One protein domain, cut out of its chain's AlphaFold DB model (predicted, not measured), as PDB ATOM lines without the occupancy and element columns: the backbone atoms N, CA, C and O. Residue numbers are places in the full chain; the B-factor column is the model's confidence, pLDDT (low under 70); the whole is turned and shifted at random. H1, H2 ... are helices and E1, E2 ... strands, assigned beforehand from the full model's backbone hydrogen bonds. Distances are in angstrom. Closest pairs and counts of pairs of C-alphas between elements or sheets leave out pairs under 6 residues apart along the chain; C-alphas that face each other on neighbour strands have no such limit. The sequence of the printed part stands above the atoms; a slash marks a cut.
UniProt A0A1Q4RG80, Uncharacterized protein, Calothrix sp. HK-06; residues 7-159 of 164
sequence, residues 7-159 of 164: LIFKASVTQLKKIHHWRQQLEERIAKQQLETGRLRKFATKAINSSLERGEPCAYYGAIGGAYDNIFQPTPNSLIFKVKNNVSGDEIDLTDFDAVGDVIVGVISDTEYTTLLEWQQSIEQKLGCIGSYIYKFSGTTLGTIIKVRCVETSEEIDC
ATOM      1  N   LEU A   7      42.256   0.473  43.655       92.75
ATOM      2  CA  LEU A   7      41.412  -0.445  44.402       92.75
ATOM      3  C   LEU A   7      40.683  -1.354  43.411       92.75
ATOM      4  O   LEU A   7      39.966  -0.872  42.536       92.75
ATOM      5  N   ILE A   8      40.861  -2.670  43.546       93.19
ATOM      6  CA  ILE A   8      40.281  -3.662  42.632       93.19
ATOM      7  C   ILE A   8      39.266  -4.526  43.377       93.19
ATOM      8  O   ILE A   8      39.603  -5.192  44.356       93.19
ATOM      9  N   PHE A   9      38.054  -4.602  42.835       93.56
ATOM     10  CA  PHE A   9      37.024  -5.547  43.248       93.56
ATOM     11  C   PHE A   9      37.009  -6.735  42.293       93.56
ATOM     12  O   PHE A   9      36.966  -6.569  41.069       93.56
ATOM     13  N   LYS A  10      37.047  -7.945  42.856       93.06
ATOM     14  CA  LYS A  10      37.035  -9.195  42.095       93.06
ATOM     15  C   LYS A  10      35.840 -10.057  42.471       93.06
ATOM     16  O   LYS A  10      35.412 -10.061  43.620       93.06
ATOM     17  N   ALA A  11      35.352 -10.818  41.502       92.62
ATOM     18  CA  ALA A  11      34.330 -11.833  41.686       92.62
ATOM     19  C   ALA A  11      34.797 -13.158  41.083       92.62
ATOM     20  O   ALA A  11      35.596 -13.192  40.145       92.62
ATOM     21  N   SER A  12      34.291 -14.257  41.627       94.06
ATOM     22  CA  SER A  12      34.499 -15.590  41.070       94.06
ATOM     23  C   SER A  12      33.633 -15.805  39.830       94.06
ATOM     24  O   SER A  12      32.535 -15.253  39.696       94.06
ATOM     25  N   VAL A  13      34.062 -16.715  38.957       92.94
ATOM     26  CA  VAL A  13      33.251 -17.181  37.818       92.94
ATOM     27  C   VAL A  13      31.858 -17.665  38.253       92.94
ATOM     28  O   VAL A  13      30.876 -17.459  37.538       92.94
ATOM     29  N   THR A  14      31.733 -18.284  39.431       93.56
ATOM     30  CA  THR A  14      30.440 -18.731  39.972       93.56
ATOM     31  C   THR A  14      29.514 -17.554  40.270       93.56
ATOM     32  O   THR A  14      28.343 -17.591  39.886       93.56
ATOM     33  N   GLN A  15      30.022 -16.490  40.898       94.75
ATOM     34  CA  GLN A  15      29.253 -15.263  41.131       94.75
ATOM     35  C   GLN A  15      28.844 -14.612  39.803       94.75
ATOM     36  O   GLN A  15      27.685 -14.236  39.644       94.75
ATOM     37  N   LEU A  16      29.736 -14.570  38.807       92.94
ATOM     38  CA  LEU A  16      29.412 -14.037  37.478       92.94
ATOM     39  C   LEU A  16      28.315 -14.837  36.764       92.94
ATOM     40  O   LEU A  16      27.416 -14.250  36.162       92.94
ATOM     41  N   LYS A  17      28.336 -16.169  36.871       94.19
ATOM     42  CA  LYS A  17      27.263 -17.028  36.343       94.19
ATOM     43  C   LYS A  17      25.929 -16.764  37.041       94.19
ATOM     44  O   LYS A  17      24.908 -16.673  36.363       94.19
ATOM     45  N   LYS A  18      25.935 -16.596  38.372       95.44
ATOM     46  CA  LYS A  18      24.735 -16.230  39.148       95.44
ATOM     47  C   LYS A  18      24.172 -14.881  38.693       95.44
ATOM     48  O   LYS A  18      22.976 -14.801  38.431       95.44
ATOM     49  N   ILE A  19      25.025 -13.864  38.520       93.19
ATOM     50  CA  ILE A  19      24.626 -12.556  37.971       93.19
ATOM     51  C   ILE A  19      23.977 -12.734  36.604       93.19
ATOM     52  O   ILE A  19      22.875 -12.243  36.385       93.19
ATOM     53  N   HIS A  20      24.650 -13.424  35.681       91.50
ATOM     54  CA  HIS A  20      24.163 -13.583  34.316       91.50
ATOM     55  C   HIS A  20      22.784 -14.250  34.278       91.50
ATOM     56  O   HIS A  20      21.867 -13.730  33.645       91.50
ATOM     57  N   HIS A  21      22.615 -15.348  35.019       93.25
ATOM     58  CA  HIS A  21      21.340 -16.053  35.094       93.25
ATOM     59  C   HIS A  21      20.232 -15.187  35.708       93.25
ATOM     60  O   HIS A  21      19.135 -15.099  35.162       93.25
ATOM     61  N   TRP A  22      20.528 -14.496  36.810       93.62
ATOM     62  CA  TRP A  22      19.582 -13.581  37.446       93.62
ATOM     63  C   TRP A  22      19.160 -12.439  36.508       93.62
ATOM     64  O   TRP A  22      17.973 -12.125  36.409       93.62
ATOM     65  N   ARG A  23      20.100 -11.863  35.748       90.56
ATOM     66  CA  ARG A  23      19.799 -10.821  34.752       90.56
ATOM     67  C   ARG A  23      18.880 -11.335  33.646       90.56
ATOM     68  O   ARG A  23      17.932 -10.639  33.299       90.56
ATOM     69  N   GLN A  24      19.107 -12.549  33.142       89.44
ATOM     70  CA  GLN A  24      18.224 -13.169  32.146       89.44
ATOM     71  C   GLN A  24      16.798 -13.361  32.675       89.44
ATOM     72  O   GLN A  24      15.841 -13.031  31.979       89.44
ATOM     73  N   GLN A  25      16.642 -13.833  33.918       90.94
ATOM     74  CA  GLN A  25      15.323 -13.979  34.546       90.94
ATOM     75  C   GLN A  25      14.603 -12.631  34.687       90.94
ATOM     76  O   GLN A  25      13.394 -12.534  34.462       90.94
ATOM     77  N   LEU A  26      15.343 -11.580  35.052       90.19
ATOM     78  CA  LEU A  26      14.801 -10.233  35.191       90.19
ATOM     79  C   LEU A  26      14.333  -9.664  33.843       90.19
ATOM     80  O   LEU A  26      13.216  -9.148  33.749       90.19
ATOM     81  N   GLU A  27      15.161  -9.803  32.808       88.19
ATOM     82  CA  GLU A  27      14.840  -9.428  31.426       88.19
ATOM     83  C   GLU A  27      13.601 -10.170  30.921       88.19
ATOM     84  O   GLU A  27      12.680  -9.551  30.395       88.19
ATOM     85  N   GLU A  28      13.521 -11.484  31.146       90.56
ATOM     86  CA  GLU A  28      12.372 -12.296  30.740       90.56
ATOM     87  C   GLU A  28      11.080 -11.822  31.410       90.56
ATOM     88  O   GLU A  28      10.046 -11.661  30.754       90.56
ATOM     89  N   ARG A  29      11.135 -11.565  32.722       90.56
ATOM     90  CA  ARG A  29       9.983 -11.091  33.492       90.56
ATOM     91  C   ARG A  29       9.482  -9.747  32.967       90.56
ATOM     92  O   ARG A  29       8.278  -9.580  32.777       90.56
ATOM     93  N   ILE A  30      10.382  -8.803  32.702       87.69
ATOM     94  CA  ILE A  30      10.011  -7.465  32.223       87.69
ATOM     95  C   ILE A  30       9.540  -7.509  30.768       87.69
ATOM     96  O   ILE A  30       8.546  -6.869  30.433       87.69
ATOM     97  N   ALA A  31      10.179  -8.308  29.913       88.94
ATOM     98  CA  ALA A  31       9.732  -8.557  28.546       88.94
ATOM     99  C   ALA A  31       8.278  -9.061  28.506       88.94
ATOM    100  O   ALA A  31       7.451  -8.510  27.775       88.94
ATOM    101  N   LYS A  32       7.939 -10.057  29.337       90.19
ATOM    102  CA  LYS A  32       6.566 -10.574  29.463       90.19
ATOM    103  C   LYS A  32       5.590  -9.496  29.933       90.19
ATOM    104  O   LYS A  32       4.562  -9.294  29.292       90.19
ATOM    105  N   GLN A  33       5.946  -8.727  30.963       88.81
ATOM    106  CA  GLN A  33       5.120  -7.608  31.431       88.81
ATOM    107  C   GLN A  33       4.878  -6.561  30.332       88.81
ATOM    108  O   GLN A  33       3.759  -6.085  30.145       88.81
ATOM    109  N   GLN A  34       5.902  -6.206  29.551       87.31
ATOM    110  CA  GLN A  34       5.751  -5.249  28.453       87.31
ATOM    111  C   GLN A  34       4.800  -5.765  27.361       87.31
ATOM    112  O   GLN A  34       4.014  -4.981  26.822       87.31
ATOM    113  N   LEU A  35       4.828  -7.066  27.059       89.94
ATOM    114  CA  LEU A  35       3.876  -7.696  26.140       89.94
ATOM    115  C   LEU A  35       2.443  -7.657  26.691       89.94
ATOM    116  O   LEU A  35       1.526  -7.281  25.961       89.94
ATOM    117  N   GLU A  36       2.261  -7.972  27.974       90.62
ATOM    118  CA  GLU A  36       0.956  -7.971  28.651       90.62
ATOM    119  C   GLU A  36       0.319  -6.576  28.698       90.62
ATOM    120  O   GLU A  36      -0.889  -6.435  28.514       90.62
ATOM    121  N   THR A  37       1.116  -5.519  28.888       84.75
ATOM    122  CA  THR A  37       0.589  -4.143  28.955       84.75
ATOM    123  C   THR A  37       0.024  -3.624  27.627       84.75
ATOM    124  O   THR A  37      -0.668  -2.605  27.625       84.75
ATOM    125  N   GLY A  38       0.313  -4.273  26.492       73.69
ATOM    126  CA  GLY A  38      -0.282  -3.959  25.185       73.69
ATOM    127  C   GLY A  38       0.063  -2.580  24.600       73.69
ATOM    128  O   GLY A  38      -0.491  -2.194  23.573       73.69
ATOM    129  N   ARG A  39       0.979  -1.818  25.217       79.25
ATOM    130  CA  ARG A  39       1.354  -0.448  24.793       79.25
ATOM    131  C   ARG A  39       2.456  -0.401  23.731       79.25
ATOM    132  O   ARG A  39       2.889   0.679  23.327       79.25
ATOM    133  N   LEU A  40       2.936  -1.558  23.288       84.56
ATOM    134  CA  LEU A  40       4.044  -1.666  22.347       84.56
ATOM    135  C   LEU A  40       3.581  -1.563  20.889       84.56
ATOM    136  O   LEU A  40       2.528  -2.062  20.496       84.56
ATOM    137  N   ARG A  41       4.416  -0.946  20.044       86.62
ATOM    138  CA  ARG A  41       4.232  -0.980  18.586       86.62
ATOM    139  C   ARG A  41       4.474  -2.404  18.066       86.62
ATOM    140  O   ARG A  41       5.310  -3.121  18.603       86.62
ATOM    141  N   LYS A  42       3.839  -2.781  16.948       88.12
ATOM    142  CA  LYS A  42       3.935  -4.138  16.359       88.12
ATOM    143  C   LYS A  42       5.369  -4.655  16.190       88.12
ATOM    144  O   LYS A  42       5.626  -5.832  16.424       88.12
ATOM    145  N   PHE A  43       6.301  -3.790  15.785       86.81
ATOM    146  CA  PHE A  43       7.702  -4.189  15.618       86.81
ATOM    147  C   PHE A  43       8.380  -4.517  16.957       86.81
ATOM    148  O   PHE A  43       9.153  -5.464  17.019       86.81
ATOM    149  N   ALA A  44       8.057  -3.777  18.023       86.38
ATOM    150  CA  ALA A  44       8.581  -3.995  19.367       86.38
ATOM    151  C   ALA A  44       8.070  -5.324  19.934       86.38
ATOM    152  O   ALA A  44       8.861  -6.142  20.388       86.38
ATOM    153  N   THR A  45       6.768  -5.587  19.801       89.69
ATOM    154  CA  THR A  45       6.155  -6.873  20.168       89.69
ATOM    155  C   THR A  45       6.829  -8.042  19.446       89.69
ATOM    156  O   THR A  45       7.192  -9.030  20.077       89.69
ATOM    157  N   LYS A  46       7.047  -7.919  18.125       90.38
ATOM    158  CA  LYS A  46       7.733  -8.951  17.336       90.38
ATOM    159  C   LYS A  46       9.165  -9.180  17.827       90.38
ATOM    160  O   LYS A  46       9.568 -10.327  17.967       90.38
ATOM    161  N   ALA A  47       9.909  -8.108  18.102       88.38
ATOM    162  CA  ALA A  47      11.284  -8.198  18.584       88.38
ATOM    163  C   ALA A  47      11.378  -8.909  19.944       88.38
ATOM    164  O   ALA A  47      12.191  -9.820  20.087       88.38
ATOM    165  N   ILE A  48      10.518  -8.550  20.908       89.44
ATOM    166  CA  ILE A  48      10.485  -9.214  22.219       89.44
ATOM    167  C   ILE A  48      10.142 -10.701  22.061       89.44
ATOM    168  O   ILE A  48      10.872 -11.542  22.582       89.44
ATOM    169  N   ASN A  49       9.083 -11.046  21.319       90.94
ATOM    170  CA  ASN A  49       8.685 -12.447  21.122       90.94
ATOM    171  C   ASN A  49       9.822 -13.284  20.524       90.94
ATOM    172  O   ASN A  49      10.150 -14.339  21.057       90.94
ATOM    173  N   SER A  50      10.493 -12.777  19.485       90.56
ATOM    174  CA  SER A  50      11.648 -13.467  18.900       90.56
ATOM    175  C   SER A  50      12.838 -13.593  19.863       90.56
ATOM    176  O   SER A  50      13.623 -14.528  19.740       90.56
ATOM    177  N   SER A  51      13.013 -12.669  20.814       89.56
ATOM    178  CA  SER A  51      14.047 -12.781  21.856       89.56
ATOM    179  C   SER A  51      13.737 -13.914  22.845       89.56
ATOM    180  O   SER A  51      14.599 -14.747  23.123       89.56
ATOM    181  N   LEU A  52      12.473 -14.016  23.272       89.38
ATOM    182  CA  LEU A  52      11.990 -15.057  24.180       89.38
ATOM    183  C   LEU A  52      12.080 -16.447  23.538       89.38
ATOM    184  O   LEU A  52      12.576 -17.378  24.162       89.38
ATOM    185  N   GLU A  53      11.670 -16.580  22.272       91.44
ATOM    186  CA  GLU A  53      11.735 -17.842  21.519       91.44
ATOM    187  C   GLU A  53      13.167 -18.370  21.350       91.44
ATOM    188  O   GLU A  53      13.380 -19.580  21.310       91.44
ATOM    189  N   ARG A  54      14.160 -17.473  21.269       89.56
ATOM    190  CA  ARG A  54      15.581 -17.840  21.161       89.56
ATOM    191  C   ARG A  54      16.234 -18.175  22.505       89.56
ATOM    192  O   ARG A  54      17.380 -18.609  22.508       89.56
ATOM    193  N   GLY A  55      15.539 -17.978  23.628       86.19
ATOM    194  CA  GLY A  55      16.123 -18.134  24.964       86.19
ATOM    195  C   GLY A  55      17.089 -17.008  25.348       86.19
ATOM    196  O   GLY A  55      17.868 -17.154  26.286       86.19
ATOM    197  N   GLU A  56      17.033 -15.879  24.642       86.56
ATOM    198  CA  GLU A  56      17.837 -14.682  24.893       86.56
ATOM    199  C   GLU A  56      16.885 -13.523  25.213       86.56
ATOM    200  O   GLU A  56      16.690 -12.635  24.377       86.56
ATOM    201  N   PRO A  57      16.207 -13.566  26.376       85.38
ATOM    202  CA  PRO A  57      15.174 -12.600  26.713       85.38
ATOM    203  C   PRO A  57      15.736 -11.179  26.693       85.38
ATOM    204  O   PRO A  57      16.779 -10.902  27.284       85.38
ATOM    205  N   CYS A  58      15.028 -10.281  26.012       83.62
ATOM    206  CA  CYS A  58      15.398  -8.879  25.917       83.62
ATOM    207  C   CYS A  58      14.139  -8.014  25.973       83.62
ATOM    208  O   CYS A  58      13.278  -8.077  25.086       83.62
ATOM    209  N   ALA A  59      14.026  -7.200  27.021       83.00
ATOM    210  CA  ALA A  59      12.992  -6.185  27.101       83.00
ATOM    211  C   ALA A  59      13.204  -5.109  26.020       83.00
ATOM    212  O   ALA A  59      14.323  -4.759  25.632       83.00
ATOM    213  N   TYR A  60      12.109  -4.534  25.526       76.38
ATOM    214  CA  TYR A  60      12.173  -3.493  24.508       76.38
ATOM    215  C   TYR A  60      12.907  -2.243  25.028       76.38
ATOM    216  O   TYR A  60      12.706  -1.825  26.170       76.38
ATOM    217  N   TYR A  61      13.752  -1.665  24.162       66.75
ATOM    218  CA  TYR A  61      14.754  -0.621  24.445       66.75
ATOM    219  C   TYR A  61      15.920  -1.013  25.368       66.75
ATOM    220  O   TYR A  61      16.675  -0.131  25.770       66.75
ATOM    221  N   GLY A  62      16.120  -2.298  25.688       58.75
ATOM    222  CA  GLY A  62      17.232  -2.708  26.556       58.75
ATOM    223  C   GLY A  62      17.189  -2.002  27.912       58.75
ATOM    224  O   GLY A  62      18.235  -1.703  28.481       58.75
ATOM    225  N   ALA A  63      15.976  -1.697  28.399       55.84
ATOM    226  CA  ALA A  63      15.703  -0.802  29.528       55.84
ATOM    227  C   ALA A  63      16.423  -1.186  30.835       55.84
ATOM    228  O   ALA A  63      16.443  -0.410  31.783       55.84
ATOM    229  N   ILE A  64      17.011  -2.377  30.888       63.88
ATOM    230  CA  ILE A  64      17.638  -2.970  32.061       63.88
ATOM    231  C   ILE A  64      19.145  -3.181  31.823       63.88
ATOM    232  O   ILE A  64      19.908  -3.153  32.785       63.88
ATOM    233  N   GLY A  65      19.602  -3.303  30.569       60.75
ATOM    234  CA  GLY A  65      20.956  -3.752  30.214       60.75
ATOM    235  C   GLY A  65      22.095  -2.898  30.783       60.75
ATOM    236  O   GLY A  65      23.153  -3.433  31.107       60.75
ATOM    237  N   GLY A  66      21.863  -1.595  30.964       66.12
ATOM    238  CA  GLY A  66      22.799  -0.667  31.616       66.12
ATOM    239  C   GLY A  66      22.405  -0.257  33.037       66.12
ATOM    240  O   GLY A  66      23.131   0.480  33.683       66.12
ATOM    241  N   ALA A  67      21.263  -0.708  33.555       80.75
ATOM    242  CA  ALA A  67      20.703  -0.204  34.806       80.75
ATOM    243  C   ALA A  67      21.176  -0.993  36.036       80.75
ATOM    244  O   ALA A  67      20.392  -1.185  36.964       80.75
ATOM    245  N   TYR A  68      22.413  -1.491  36.049       89.75
ATOM    246  CA  TYR A  68      22.919  -2.311  37.148       89.75
ATOM    247  C   TYR A  68      23.980  -1.587  37.964       89.75
ATOM    248  O   TYR A  68      24.975  -1.109  37.421       89.75
ATOM    249  N   ASP A  69      23.788  -1.603  39.277       93.69
ATOM    250  CA  ASP A  69      24.796  -1.218  40.251       93.69
ATOM    251  C   ASP A  69      25.497  -2.464  40.770       93.69
ATOM    252  O   ASP A  69      24.840  -3.371  41.286       93.69
ATOM    253  N   ASN A  70      26.823  -2.483  40.684       95.25
ATOM    254  CA  ASN A  70      27.638  -3.412  41.457       95.25
ATOM    255  C   ASN A  70      27.994  -2.731  42.778       95.25
ATOM    256  O   ASN A  70      28.588  -1.652  42.777       95.25
ATOM    257  N   ILE A  71      27.596  -3.340  43.891       97.25
ATOM    258  CA  ILE A  71      27.721  -2.776  45.233       97.25
ATOM    259  C   ILE A  71      28.638  -3.681  46.046       97.25
ATOM    260  O   ILE A  71      28.366  -4.871  46.212       97.25
ATOM    261  N   PHE A  72      29.706  -3.101  46.571       96.94
ATOM    262  CA  PHE A  72      30.740  -3.790  47.319       96.94
ATOM    263  C   PHE A  72      30.896  -3.167  48.697       96.94
ATOM    264  O   PHE A  72      30.958  -1.948  48.830       96.94
ATOM    265  N   GLN A  73      31.013  -3.997  49.724       96.00
ATOM    266  CA  GLN A  73      31.335  -3.541  51.070       96.00
ATOM    267  C   GLN A  73      32.413  -4.458  51.651       96.00
ATOM    268  O   GLN A  73      32.109  -5.586  52.054       96.00
ATOM    269  N   PRO A  74      33.683  -4.015  51.654       92.81
ATOM    270  CA  PRO A  74      34.748  -4.707  52.359       92.81
ATOM    271  C   PRO A  74      34.405  -4.841  53.843       92.81
ATOM    272  O   PRO A  74      33.893  -3.917  54.472       92.81
ATOM    273  N   THR A  75      34.696  -6.006  54.401       89.50
ATOM    274  CA  THR A  75      34.548  -6.320  55.822       89.50
ATOM    275  C   THR A  75      35.863  -6.914  56.329       89.50
ATOM    276  O   THR A  75      36.675  -7.357  55.515       89.50
ATOM    277  N   PRO A  76      36.081  -7.005  57.653       85.31
ATOM    278  CA  PRO A  76      37.291  -7.631  58.190       85.31
ATOM    279  C   PRO A  76      37.515  -9.078  57.727       85.31
ATOM    280  O   PRO A  76      38.654  -9.528  57.669       85.31
ATOM    281  N   ASN A  77      36.438  -9.803  57.400       82.00
ATOM    282  CA  ASN A  77      36.500 -11.231  57.090       82.00
ATOM    283  C   ASN A  77      36.425 -11.540  55.586       82.00
ATOM    284  O   ASN A  77      36.904 -12.591  55.177       82.00
ATOM    285  N   SER A  78      35.795 -10.680  54.776       86.81
ATOM    286  CA  SER A  78      35.675 -10.841  53.315       86.81
ATOM    287  C   SER A  78      34.994  -9.618  52.668       86.81
ATOM    288  O   SER A  78      34.965  -8.529  53.239       86.81
ATOM    289  N   LEU A  79      34.402  -9.793  51.488       90.94
ATOM    290  CA  LEU A  79      33.695  -8.790  50.704       90.94
ATOM    291  C   LEU A  79      32.207  -9.139  50.590       90.94
ATOM    292  O   LEU A  79      31.849 -10.178  50.035       90.94
ATOM    293  N   ILE A  80      31.333  -8.243  51.045       94.88
ATOM    294  CA  ILE A  80      29.917  -8.289  50.662       94.88
ATOM    295  C   ILE A  80      29.820  -7.805  49.216       94.88
ATOM    296  O   ILE A  80      30.346  -6.738  48.888       94.88
ATOM    297  N   PHE A  81      29.141  -8.573  48.363       95.75
ATOM    298  CA  PHE A  81      28.937  -8.230  46.957       95.75
ATOM    299  C   PHE A  81      27.472  -8.398  46.572       95.75
ATOM    300  O   PHE A  81      26.904  -9.482  46.683       95.75
ATOM    301  N   LYS A  82      26.867  -7.319  46.088       97.06
ATOM    302  CA  LYS A  82      25.477  -7.272  45.649       97.06
ATOM    303  C   LYS A  82      25.381  -6.651  44.268       97.06
ATOM    304  O   LYS A  82      26.179  -5.786  43.908       97.06
ATOM    305  N   VAL A  83      24.371  -7.059  43.509       95.38
ATOM    306  CA  VAL A  83      24.010  -6.399  42.252       95.38
ATOM    307  C   VAL A  83      22.558  -5.975  42.319       95.38
ATOM    308  O   VAL A  83      21.681  -6.796  42.575       95.38
ATOM    309  N   LYS A  84      22.305  -4.696  42.055       95.06
ATOM    310  CA  LYS A  84      20.963  -4.117  42.057       95.06
ATOM    311  C   LYS A  84      20.601  -3.611  40.675       95.06
ATOM    312  O   LYS A  84      21.424  -2.988  40.013       95.06
ATOM    313  N   ASN A  85      19.367  -3.846  40.241       90.62
ATOM    314  CA  ASN A  85      18.816  -3.171  39.079       90.62
ATOM    315  C   ASN A  85      18.099  -1.879  39.496       90.62
ATOM    316  O   ASN A  85      17.162  -1.905  40.290       90.62
ATOM    317  N   ASN A  86      18.514  -0.741  38.950       86.50
ATOM    318  CA  ASN A  86      17.986   0.575  39.308       86.50
ATOM    319  C   ASN A  86      16.614   0.883  38.713       86.50
ATOM    320  O   ASN A  86      15.931   1.774  39.211       86.50
ATOM    321  N   VAL A  87      16.211   0.171  37.660       83.69
ATOM    322  CA  VAL A  87      14.911   0.381  37.012       83.69
ATOM    323  C   VAL A  87      13.828  -0.438  37.705       83.69
ATOM    324  O   VAL A  87      12.757   0.090  37.990       83.69
ATOM    325  N   SER A  88      14.100  -1.708  38.007       85.19
ATOM    326  CA  SER A  88      13.132  -2.593  38.660       85.19
ATOM    327  C   SER A  88      13.212  -2.578  40.187       85.19
ATOM    328  O   SER A  88      12.235  -2.903  40.856       85.19
ATOM    329  N   GLY A  89      14.364  -2.205  40.747       88.62
ATOM    330  CA  GLY A  89      14.638  -2.243  42.182       88.62
ATOM    331  C   GLY A  89      15.051  -3.618  42.714       88.62
ATOM    332  O   GLY A  89      15.404  -3.698  43.890       88.62
ATOM    333  N   ASP A  90      15.036  -4.676  41.893       91.50
ATOM    334  CA  ASP A  90      15.457  -6.010  42.331       91.50
ATOM    335  C   ASP A  90      16.954  -6.046  42.634       91.50
ATOM    336  O   ASP A  90      17.769  -5.401  41.969       91.50
ATOM    337  N   GLU A  91      17.316  -6.874  43.605       95.38
ATOM    338  CA  GLU A  91      18.686  -7.081  44.051       95.38
ATOM    339  C   GLU A  91      18.981  -8.580  44.131       95.38
ATOM    340  O   GLU A  91      18.112  -9.382  44.484       95.38
ATOM    341  N   ILE A  92      20.219  -8.948  43.813       96.12
ATOM    342  CA  ILE A  92      20.793 -10.249  44.132       96.12
ATOM    343  C   ILE A  92      21.985 -10.058  45.068       96.12
ATOM    344  O   ILE A  92      22.877  -9.249  44.805       96.12
ATOM    345  N   ASP A  93      21.998 -10.831  46.152       96.56
ATOM    346  CA  ASP A  93      23.151 -10.962  47.035       96.56
ATOM    347  C   ASP A  93      24.044 -12.104  46.538       96.56
ATOM    348  O   ASP A  93      23.590 -13.229  46.308       96.56
ATOM    349  N   LEU A  94      25.313 -11.786  46.313       94.62
ATOM    350  CA  LEU A  94      26.334 -12.682  45.778       94.62
ATOM    351  C   LEU A  94      27.448 -12.918  46.792       94.62
ATOM    352  O   LEU A  94      28.479 -13.484  46.424       94.62
ATOM    353  N   THR A  95      27.259 -12.467  48.030       92.88
ATOM    354  CA  THR A  95      28.236 -12.613  49.099       92.88
ATOM    355  C   THR A  95      28.548 -14.089  49.297       92.88
ATOM    356  O   THR A  95      27.670 -14.910  49.557       92.88
ATOM    357  N   ASP A  96      29.822 -14.416  49.131       88.44
ATOM    358  CA  ASP A  96      30.356 -15.759  49.267       88.44
ATOM    359  C   ASP A  96      31.721 -15.619  49.937       88.44
ATOM    360  O   ASP A  96      32.701 -15.231  49.304       88.44
ATOM    361  N   PHE A  97      31.743 -15.841  51.252       84.38
ATOM    362  CA  PHE A  97      32.923 -15.614  52.087       84.38
ATOM    363  C   PHE A  97      34.071 -16.577  51.754       84.38
ATOM    364  O   PHE A  97      35.220 -16.258  52.053       84.38
ATOM    365  N   ASP A  98      33.764 -17.698  51.094       83.75
ATOM    366  CA  ASP A  98      34.726 -18.729  50.704       83.75
ATOM    367  C   ASP A  98      35.192 -18.581  49.242       83.75
ATOM    368  O   ASP A  98      36.124 -19.259  48.801       83.75
ATOM    369  N   ALA A  99      34.563 -17.694  48.460       78.44
ATOM    370  CA  ALA A  99      34.910 -17.492  47.061       78.44
ATOM    371  C   ALA A  99      36.168 -16.629  46.901       78.44
ATOM    372  O   ALA A  99      36.214 -15.464  47.291       78.44
ATOM    373  N   VAL A 100      37.168 -17.169  46.204       77.44
ATOM    374  CA  VAL A 100      38.304 -16.381  45.716       77.44
ATOM    375  C   VAL A 100      37.943 -15.794  44.355       77.44
ATOM    376  O   VAL A 100      37.726 -16.526  43.388       77.44
ATOM    377  N   GLY A 101      37.855 -14.466  44.281       81.88
ATOM    378  CA  GLY A 101      37.593 -13.757  43.034       81.88
ATOM    379  C   GLY A 101      38.831 -13.683  42.140       81.88
ATOM    380  O   GLY A 101      39.876 -13.176  42.549       81.88
ATOM    381  N   ASP A 102      38.698 -14.143  40.903       88.62
ATOM    382  CA  ASP A 102      39.739 -14.129  39.873       88.62
ATOM    383  C   ASP A 102      39.437 -13.142  38.735       88.62
ATOM    384  O   ASP A 102      40.354 -12.709  38.037       88.62
ATOM    385  N   VAL A 103      38.179 -12.713  38.596       91.19
ATOM    386  CA  VAL A 103      37.741 -11.778  37.556       91.19
ATOM    387  C   VAL A 103      37.523 -10.386  38.135       91.19
ATOM    388  O   VAL A 103      36.813 -10.222  39.125       91.19
ATOM    389  N   ILE A 104      38.106  -9.370  37.500       91.69
ATOM    390  CA  ILE A 104      37.921  -7.963  37.872       91.69
ATOM    391  C   ILE A 104      36.502  -7.517  37.502       91.69
ATOM    392  O   ILE A 104      36.073  -7.680  36.361       91.69
ATOM    393  N   VAL A 105      35.790  -6.942  38.470       91.19
ATOM    394  CA  VAL A 105      34.412  -6.441  38.314       91.19
ATOM    395  C   VAL A 105      34.266  -4.951  38.618       91.19
ATOM    396  O   VAL A 105      33.265  -4.352  38.236       91.19
ATOM    397  N   GLY A 106      35.257  -4.347  39.272       91.31
ATOM    398  CA  GLY A 106      35.326  -2.912  39.519       91.31
ATOM    399  C   GLY A 106      36.764  -2.491  39.789       91.31
ATOM    400  O   GLY A 106      37.522  -3.243  40.406       91.31
ATOM    401  N   VAL A 107      37.137  -1.311  39.306       92.88
ATOM    402  CA  VAL A 107      38.457  -0.708  39.510       92.88
ATOM    403  C   VAL A 107      38.247   0.767  39.816       92.88
ATOM    404  O   VAL A 107      37.453   1.409  39.140       92.88
ATOM    405  N   ILE A 108      38.935   1.262  40.839       93.31
ATOM    406  CA  ILE A 108      39.145   2.689  41.097       93.31
ATOM    407  C   ILE A 108      40.637   2.908  40.898       93.31
ATOM    408  O   ILE A 108      41.414   2.220  41.562       93.31
ATOM    409  N   SER A 109      41.046   3.797  39.998       91.62
ATOM    410  CA  SER A 109      42.466   3.978  39.657       91.62
ATOM    411  C   SER A 109      42.875   5.441  39.597       91.62
ATOM    412  O   SER A 109      42.044   6.321  39.397       91.62
ATOM    413  N   ASP A 110      44.175   5.685  39.759       89.38
ATOM    414  CA  ASP A 110      44.814   6.981  39.523       89.38
ATOM    415  C   ASP A 110      44.100   8.135  40.253       89.38
ATOM    416  O   ASP A 110      44.047   8.138  41.487       89.38
ATOM    417  N   THR A 111      43.540   9.097  39.513       88.69
ATOM    418  CA  THR A 111      42.853  10.286  40.041       88.69
ATOM    419  C   THR A 111      41.687   9.926  40.961       88.69
ATOM    420  O   THR A 111      41.532  10.516  42.035       88.69
ATOM    421  N   GLU A 112      40.888   8.927  40.582       91.88
ATOM    422  CA  GLU A 112      39.730   8.470  41.355       91.88
ATOM    423  C   GLU A 112      40.182   7.888  42.701       91.88
ATOM    424  O   GLU A 112      39.552   8.106  43.740       91.88
ATOM    425  N   TYR A 113      41.311   7.171  42.687       93.19
ATOM    426  CA  TYR A 113      41.889   6.553  43.875       93.19
ATOM    427  C   TYR A 113      42.489   7.603  44.816       93.19
ATOM    428  O   TYR A 113      42.248   7.546  46.020       93.19
ATOM    429  N   THR A 114      43.203   8.601  44.289       91.75
ATOM    430  CA  THR A 114      43.703   9.723  45.099       91.75
ATOM    431  C   THR A 114      42.556  10.505  45.740       91.75
ATOM    432  O   THR A 114      42.569  10.716  46.952       91.75
ATOM    433  N   THR A 115      41.526  10.844  44.961       93.25
ATOM    434  CA  THR A 115      40.323  11.546  45.447       93.25
ATOM    435  C   THR A 115      39.635  10.765  46.567       93.25
ATOM    436  O   THR A 115      39.255  11.326  47.598       93.25
ATOM    437  N   LEU A 116      39.509   9.447  46.390       95.31
ATOM    438  CA  LEU A 116      38.959   8.557  47.402       95.31
ATOM    439  C   LEU A 116      39.781   8.586  48.697       95.31
ATOM    440  O   LEU A 116      39.197   8.727  49.769       95.31
ATOM    441  N   LEU A 117      41.106   8.448  48.614       94.88
ATOM    442  CA  LEU A 117      41.976   8.395  49.793       94.88
ATOM    443  C   LEU A 117      41.934   9.692  50.606       94.88
ATOM    444  O   LEU A 117      41.823   9.642  51.831       94.88
ATOM    445  N   GLU A 118      41.984  10.848  49.942       95.19
ATOM    446  CA  GLU A 118      41.894  12.152  50.610       95.19
ATOM    447  C   GLU A 118      40.558  12.313  51.344       95.19
ATOM    448  O   GLU A 118      40.506  12.751  52.499       95.19
ATOM    449  N   TRP A 119      39.463  11.898  50.701       97.06
ATOM    450  CA  TRP A 119      38.144  11.918  51.320       97.06
ATOM    451  C   TRP A 119      38.034  10.936  52.493       97.06
ATOM    452  O   TRP A 119      37.547  11.320  53.558       97.06
ATOM    453  N   GLN A 120      38.528   9.702  52.348       96.44
ATOM    454  CA  GLN A 120      38.542   8.711  53.430       96.44
ATOM    455  C   GLN A 120      39.326   9.224  54.636       96.44
ATOM    456  O   GLN A 120      38.809   9.180  55.748       96.44
ATOM    457  N   GLN A 121      40.505   9.815  54.422       96.44
ATOM    458  CA  GLN A 121      41.310  10.390  55.497       96.44
ATOM    459  C   GLN A 121      40.562  11.500  56.254       96.44
ATOM    460  O   GLN A 121      40.609  11.555  57.482       96.44
ATOM    461  N   SER A 122      39.841  12.368  55.539       97.25
ATOM    462  CA  SER A 122      38.989  13.401  56.146       97.25
ATOM    463  C   SER A 122      37.863  12.793  56.995       97.25
ATOM    464  O   SER A 122      37.619  13.238  58.120       97.25
ATOM    465  N   ILE A 123      37.203  11.737  56.505       97.56
ATOM    466  CA  ILE A 123      36.172  11.007  57.257       97.56
ATOM    467  C   ILE A 123      36.755  10.355  58.517       97.56
ATOM    468  O   ILE A 123      36.199  10.509  59.602       97.56
ATOM    469  N   GLU A 124      37.889   9.668  58.404       96.81
ATOM    470  CA  GLU A 124      38.524   8.966  59.524       96.81
ATOM    471  C   GLU A 124      39.026   9.929  60.601       96.81
ATOM    472  O   GLU A 124      38.909   9.642  61.793       96.81
ATOM    473  N   GLN A 125      39.503  11.120  60.219       96.62
ATOM    474  CA  GLN A 125      39.835  12.181  61.174       96.62
ATOM    475  C   GLN A 125      38.612  12.654  61.966       96.62
ATOM    476  O   GLN A 125      38.722  12.882  63.172       96.62
ATOM    477  N   LYS A 126      37.445  12.784  61.318       95.38
ATOM    478  CA  LYS A 126      36.187  13.127  62.003       95.38
ATOM    479  C   LYS A 126      35.725  12.007  62.941       95.38
ATOM    480  O   LYS A 126      35.209  12.297  64.016       95.38
ATOM    481  N   LEU A 127      35.886  10.747  62.530       95.44
ATOM    482  CA  LEU A 127      35.466   9.572  63.302       95.44
ATOM    483  C   LEU A 127      36.410   9.248  64.468       95.44
ATOM    484  O   LEU A 127      35.970   8.722  65.488       95.44
ATOM    485  N   GLY A 128      37.704   9.539  64.325       96.00
ATOM    486  CA  GLY A 128      38.746   9.087  65.250       96.00
ATOM    487  C   GLY A 128      39.080   7.593  65.120       96.00
ATOM    488  O   GLY A 128      39.754   7.040  65.990       96.00
ATOM    489  N   CYS A 129      38.609   6.930  64.063       92.62
ATOM    490  CA  CYS A 129      38.864   5.527  63.749       92.62
ATOM    491  C   CYS A 129      38.746   5.273  62.237       92.62
ATOM    492  O   CYS A 129      38.304   6.145  61.489       92.62
ATOM    493  N   ILE A 130      39.138   4.070  61.806       92.44
ATOM    494  CA  ILE A 130      38.957   3.604  60.423       92.44
ATOM    495  C   ILE A 130      37.458   3.451  60.140       92.44
ATOM    496  O   ILE A 130      36.740   2.839  60.934       92.44
ATOM    497  N   GLY A 131      37.006   3.999  59.011       92.31
ATOM    498  CA  GLY A 131      35.613   3.921  58.577       92.31
ATOM    499  C   GLY A 131      35.284   2.626  57.830       92.31
ATOM    500  O   GLY A 131      36.158   1.949  57.285       92.31
ATOM    501  N   SER A 132      33.994   2.303  57.751       95.44
ATOM    502  CA  SER A 132      33.480   1.266  56.857       95.44
ATOM    503  C   SER A 132      32.891   1.919  55.612       95.44
ATOM    504  O   SER A 132      32.141   2.891  55.703       95.44
ATOM    505  N   TYR A 133      33.179   1.366  54.433       97.19
ATOM    506  CA  TYR A 133      32.805   1.990  53.163       97.19
ATOM    507  C   TYR A 133      32.016   1.046  52.259       97.19
ATOM    508  O   TYR A 133      32.350  -0.131  52.117       97.19
ATOM    509  N   ILE A 134      30.978   1.587  51.623       98.00
ATOM    510  CA  ILE A 134      30.206   0.931  50.568       98.00
ATOM    511  C   ILE A 134      30.581   1.585  49.245       98.00
ATOM    512  O   ILE A 134      30.401   2.789  49.073       98.00
ATOM    513  N   TYR A 135      31.066   0.780  48.310       97.81
ATOM    514  CA  TYR A 135      31.484   1.180  46.975       97.81
ATOM    515  C   TYR A 135      30.418   0.763  45.976       97.81
ATOM    516  O   TYR A 135      29.978  -0.386  45.966       97.81
ATOM    517  N   LYS A 136      30.003   1.686  45.121       96.94
ATOM    518  CA  LYS A 136      28.982   1.466  44.106       96.94
ATOM    519  C   LYS A 136      29.533   1.852  42.740       96.94
ATOM    520  O   LYS A 136      29.942   2.991  42.541       96.94
ATOM    521  N   PHE A 137      29.467   0.908  41.809       94.88
ATOM    522  CA  PHE A 137      29.826   1.087  40.407       94.88
ATOM    523  C   PHE A 137      28.565   0.992  39.556       94.88
ATOM    524  O   PHE A 137      27.956  -0.080  39.465       94.88
ATOM    525  N   SER A 138      28.186   2.102  38.934       91.62
ATOM    526  CA  SER A 138      27.031   2.186  38.042       91.62
ATOM    527  C   SER A 138      27.506   2.323  36.602       91.62
ATOM    528  O   SER A 138      28.109   3.332  36.238       91.62
ATOM    529  N   GLY A 139      27.216   1.324  35.770       83.88
ATOM    530  CA  GLY A 139      27.482   1.424  34.337       83.88
ATOM    531  C   GLY A 139      26.565   2.464  33.689       83.88
ATOM    532  O   GLY A 139      25.355   2.443  33.891       83.88
ATOM    533  N   THR A 140      27.120   3.366  32.890       77.62
ATOM    534  CA  THR A 140      26.358   4.308  32.059       77.62
ATOM    535  C   THR A 140      26.829   4.226  30.612       77.62
ATOM    536  O   THR A 140      27.832   3.588  30.299       77.62
ATOM    537  N   THR A 141      26.125   4.900  29.706       70.44
ATOM    538  CA  THR A 141      26.563   5.018  28.307       70.44
ATOM    539  C   THR A 141      27.856   5.814  28.138       70.44
ATOM    540  O   THR A 141      28.461   5.738  27.075       70.44
ATOM    541  N   LEU A 142      28.254   6.596  29.146       70.69
ATOM    542  CA  LEU A 142      29.416   7.487  29.102       70.69
ATOM    543  C   LEU A 142      30.619   6.950  29.888       70.69
ATOM    544  O   LEU A 142      31.682   7.551  29.842       70.69
ATOM    545  N   GLY A 143      30.465   5.834  30.601       78.94
ATOM    546  CA  GLY A 143      31.490   5.322  31.507       78.94
ATOM    547  C   GLY A 143      30.888   4.727  32.773       78.94
ATOM    548  O   GLY A 143      29.683   4.472  32.842       78.94
ATOM    549  N   THR A 144      31.726   4.506  33.782       87.00
ATOM    550  CA  THR A 144      31.295   3.971  35.077       87.00
ATOM    551  C   THR A 144      31.267   5.088  36.101       87.00
ATOM    552  O   THR A 144      32.278   5.739  36.310       87.00
ATOM    553  N   ILE A 145      30.122   5.293  36.751       91.75
ATOM    554  CA  ILE A 145      30.028   6.199  37.895       91.75
ATOM    555  C   ILE A 145      30.465   5.437  39.144       91.75
ATOM    556  O   ILE A 145      29.937   4.353  39.419       91.75
ATOM    557  N   ILE A 146      31.391   6.015  39.905       94.81
ATOM    558  CA  ILE A 146      31.957   5.440  41.124       94.81
ATOM    559  C   ILE A 146      31.528   6.291  42.309       94.81
ATOM    560  O   ILE A 146      31.924   7.445  42.446       94.81
ATOM    561  N   LYS A 147      30.728   5.710  43.200       96.56
ATOM    562  CA  LYS A 147      30.294   6.371  44.433       96.56
ATOM    563  C   LYS A 147      30.725   5.583  45.643       96.56
ATOM    564  O   LYS A 147      30.582   4.360  45.668       96.56
ATOM    565  N   VAL A 148      31.205   6.285  46.661       97.81
ATOM    566  CA  VAL A 148      31.629   5.673  47.920       97.81
ATOM    567  C   VAL A 148      30.914   6.348  49.073       97.81
ATOM    568  O   VAL A 148      30.905   7.569  49.178       97.81
ATOM    569  N   ARG A 149      30.305   5.547  49.945       98.25
ATOM    570  CA  ARG A 149      29.589   6.016  51.132       98.25
ATOM    571  C   ARG A 149      30.222   5.454  52.392       98.25
ATOM    572  O   ARG A 149      30.451   4.250  52.472       98.25
ATOM    573  N   CYS A 150      30.442   6.304  53.389       97.69
ATOM    574  CA  CYS A 150      30.823   5.880  54.730       97.69
ATOM    575  C   CYS A 150      29.577   5.399  55.483       97.69
ATOM    576  O   CYS A 150      28.559   6.091  55.527       97.69
ATOM    577  N   VAL A 151      29.644   4.204  56.064       96.88
ATOM    578  CA  VAL A 151      28.517   3.589  56.776       96.88
ATOM    579  C   VAL A 151      28.193   4.371  58.048       96.88
ATOM    580  O   VAL A 151      27.024   4.594  58.351       96.88
ATOM    581  N   GLU A 152      29.218   4.814  58.772       96.88
ATOM    582  CA  GLU A 152      29.091   5.457  60.077       96.88
ATOM    583  C   GLU A 152      28.541   6.884  59.977       96.88
ATOM    584  O   GLU A 152      27.705   7.283  60.784       96.88
ATOM    585  N   THR A 153      28.985   7.657  58.982       96.06
ATOM    586  CA  THR A 153      28.588   9.069  58.819       96.06
ATOM    587  C   THR A 153      27.460   9.269  57.810       96.06
ATOM    588  O   THR A 153      26.838  10.327  57.792       96.06
ATOM    589  N   SER A 154      27.189   8.272  56.960       96.44
ATOM    590  CA  SER A 154      26.345   8.397  55.762       96.44
ATOM    591  C   SER A 154      26.821   9.444  54.743       96.44
ATOM    592  O   SER A 154      26.115   9.686  53.762       96.44
ATOM    593  N   GLU A 155      28.004  10.043  54.932       97.38
ATOM    594  CA  GLU A 155      28.623  10.917  53.937       97.38
ATOM    595  C   GLU A 155      28.992  10.096  52.690       97.38
ATOM    596  O   GLU A 155      29.400   8.934  52.785       97.38
ATOM    597  N   GLU A 156      28.837  10.700  51.513       97.75
ATOM    598  CA  GLU A 156      29.070  10.072  50.212       97.75
ATOM    599  C   GLU A 156      29.947  10.979  49.346       97.75
ATOM    600  O   GLU A 156      29.775  12.199  49.348       97.75
ATOM    601  N   ILE A 157      30.861  10.370  48.595       96.62
ATOM    602  CA  ILE A 157      31.648  11.009  47.544       96.62
ATOM    603  C   ILE A 157      31.353  10.351  46.195       96.62
ATOM    604  O   ILE A 157      31.110   9.144  46.111       96.62
ATOM    605  N   ASP A 158      31.365  11.160  45.142       95.31
ATOM    606  CA  ASP A 158      31.423  10.708  43.755       95.31
ATOM    607  C   ASP A 158      32.881  10.832  43.296       95.31
ATOM    608  O   ASP A 158      33.411  11.941  43.232       95.31
ATOM    609  N   CYS A 159      33.536   9.694  43.072       92.06
ATOM    610  CA  CYS A 159      34.939   9.619  42.665       92.06
ATOM    611  C   CYS A 159      35.103   9.543  41.145       92.06
ATOM    612  O   CYS A 159      36.220   9.335  40.691       92.06
TER     613      CYS A 159
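Overview. This is residues 7 to 159 of the 164 residues of an uncharacterized protein of Calothrix sp. HK-06 (UniProt A0A1Q4RG80). Look for a twisted six-stranded antiparallel sheet with one face bare; over the other face, the small strand pair E1 and E5 crosses the middle strands, with H1 on one side of it and H3 on the other. H1 reaches beyond the sheet and folds back into H2, a helical hairpin that makes one end of the long axis. The 153 printed residues run E1 H1 H2 E2 E3 E4 E5 H3 E6 E7 E8, three helices and eight strands, mixed in class; the large sheet's order is E4 E3 E2 E6 E7 E8. The whole is loose, with a radius of gyration of the C-alphas of 18.6 A, and elongated, spanning 60 by 31 by 26 A.

Arrangement. Begin with two meanders, strands each the antiparallel neighbour of the one before: E2 (68 to 74), E3 (79 to 85), E4 (91 to 93), and E6 (133 to 140), E7 (143 to 150), E8 (156 to 158). They join where E2 and E6 are neighbours, with N 72 and O 135 2.8 A apart; in the hairpin E6 and E7, N 136 and O 147 are 2.8 A apart. E1 (7 to 11) and E5 (103 to 109) are antiparallel, with N 9 and O 106 2.8 A apart. This pair and the large sheet form a sandwich, two sheets face to face, their strands at 80 degrees; the C-alphas of Gly 106 and Phe 137, closest of E5 and E6, are 6.9 A apart. H1 (13 to 36) and H3 (110 to 127) are on the same face of the large sheet, at heights of 9.2 A and 9.6 A, two layers with helices on one face. H1 runs along the strands over E3 and only just over E4, with 3 C-alphas; H3 runs along them over E7 and only just over E8, with 3. H2 (42 to 53) is not on the sheet; residues 28 to 35 of H1 touch it, closest at C-alphas 31 and 48, 6.4 A. In each helix every O i to N i+4 pair is within hydrogen-bond range.

Along the chain. Find C-alpha 7 at (41.412, -0.445, 44.402), where E1 begins. H1 starts at C-alpha 13, (33.251, -17.181, 37.818), and runs 34.8 A. H3 runs 25.7 A, E7 23.2 A, E6 22.2 A and H2 16.6 A. E8 ends at C-alpha 158, (31.423, 10.708, 43.755).

Size, cuts and confidence. The C-alphas of Lys 42 and Gly 128, the two farthest apart, are 61.5 A apart. The printed part has no cut. The link from H2 to E2 is long, with 14 residues, and within it residues 61 to 66 have pLDDT under 70.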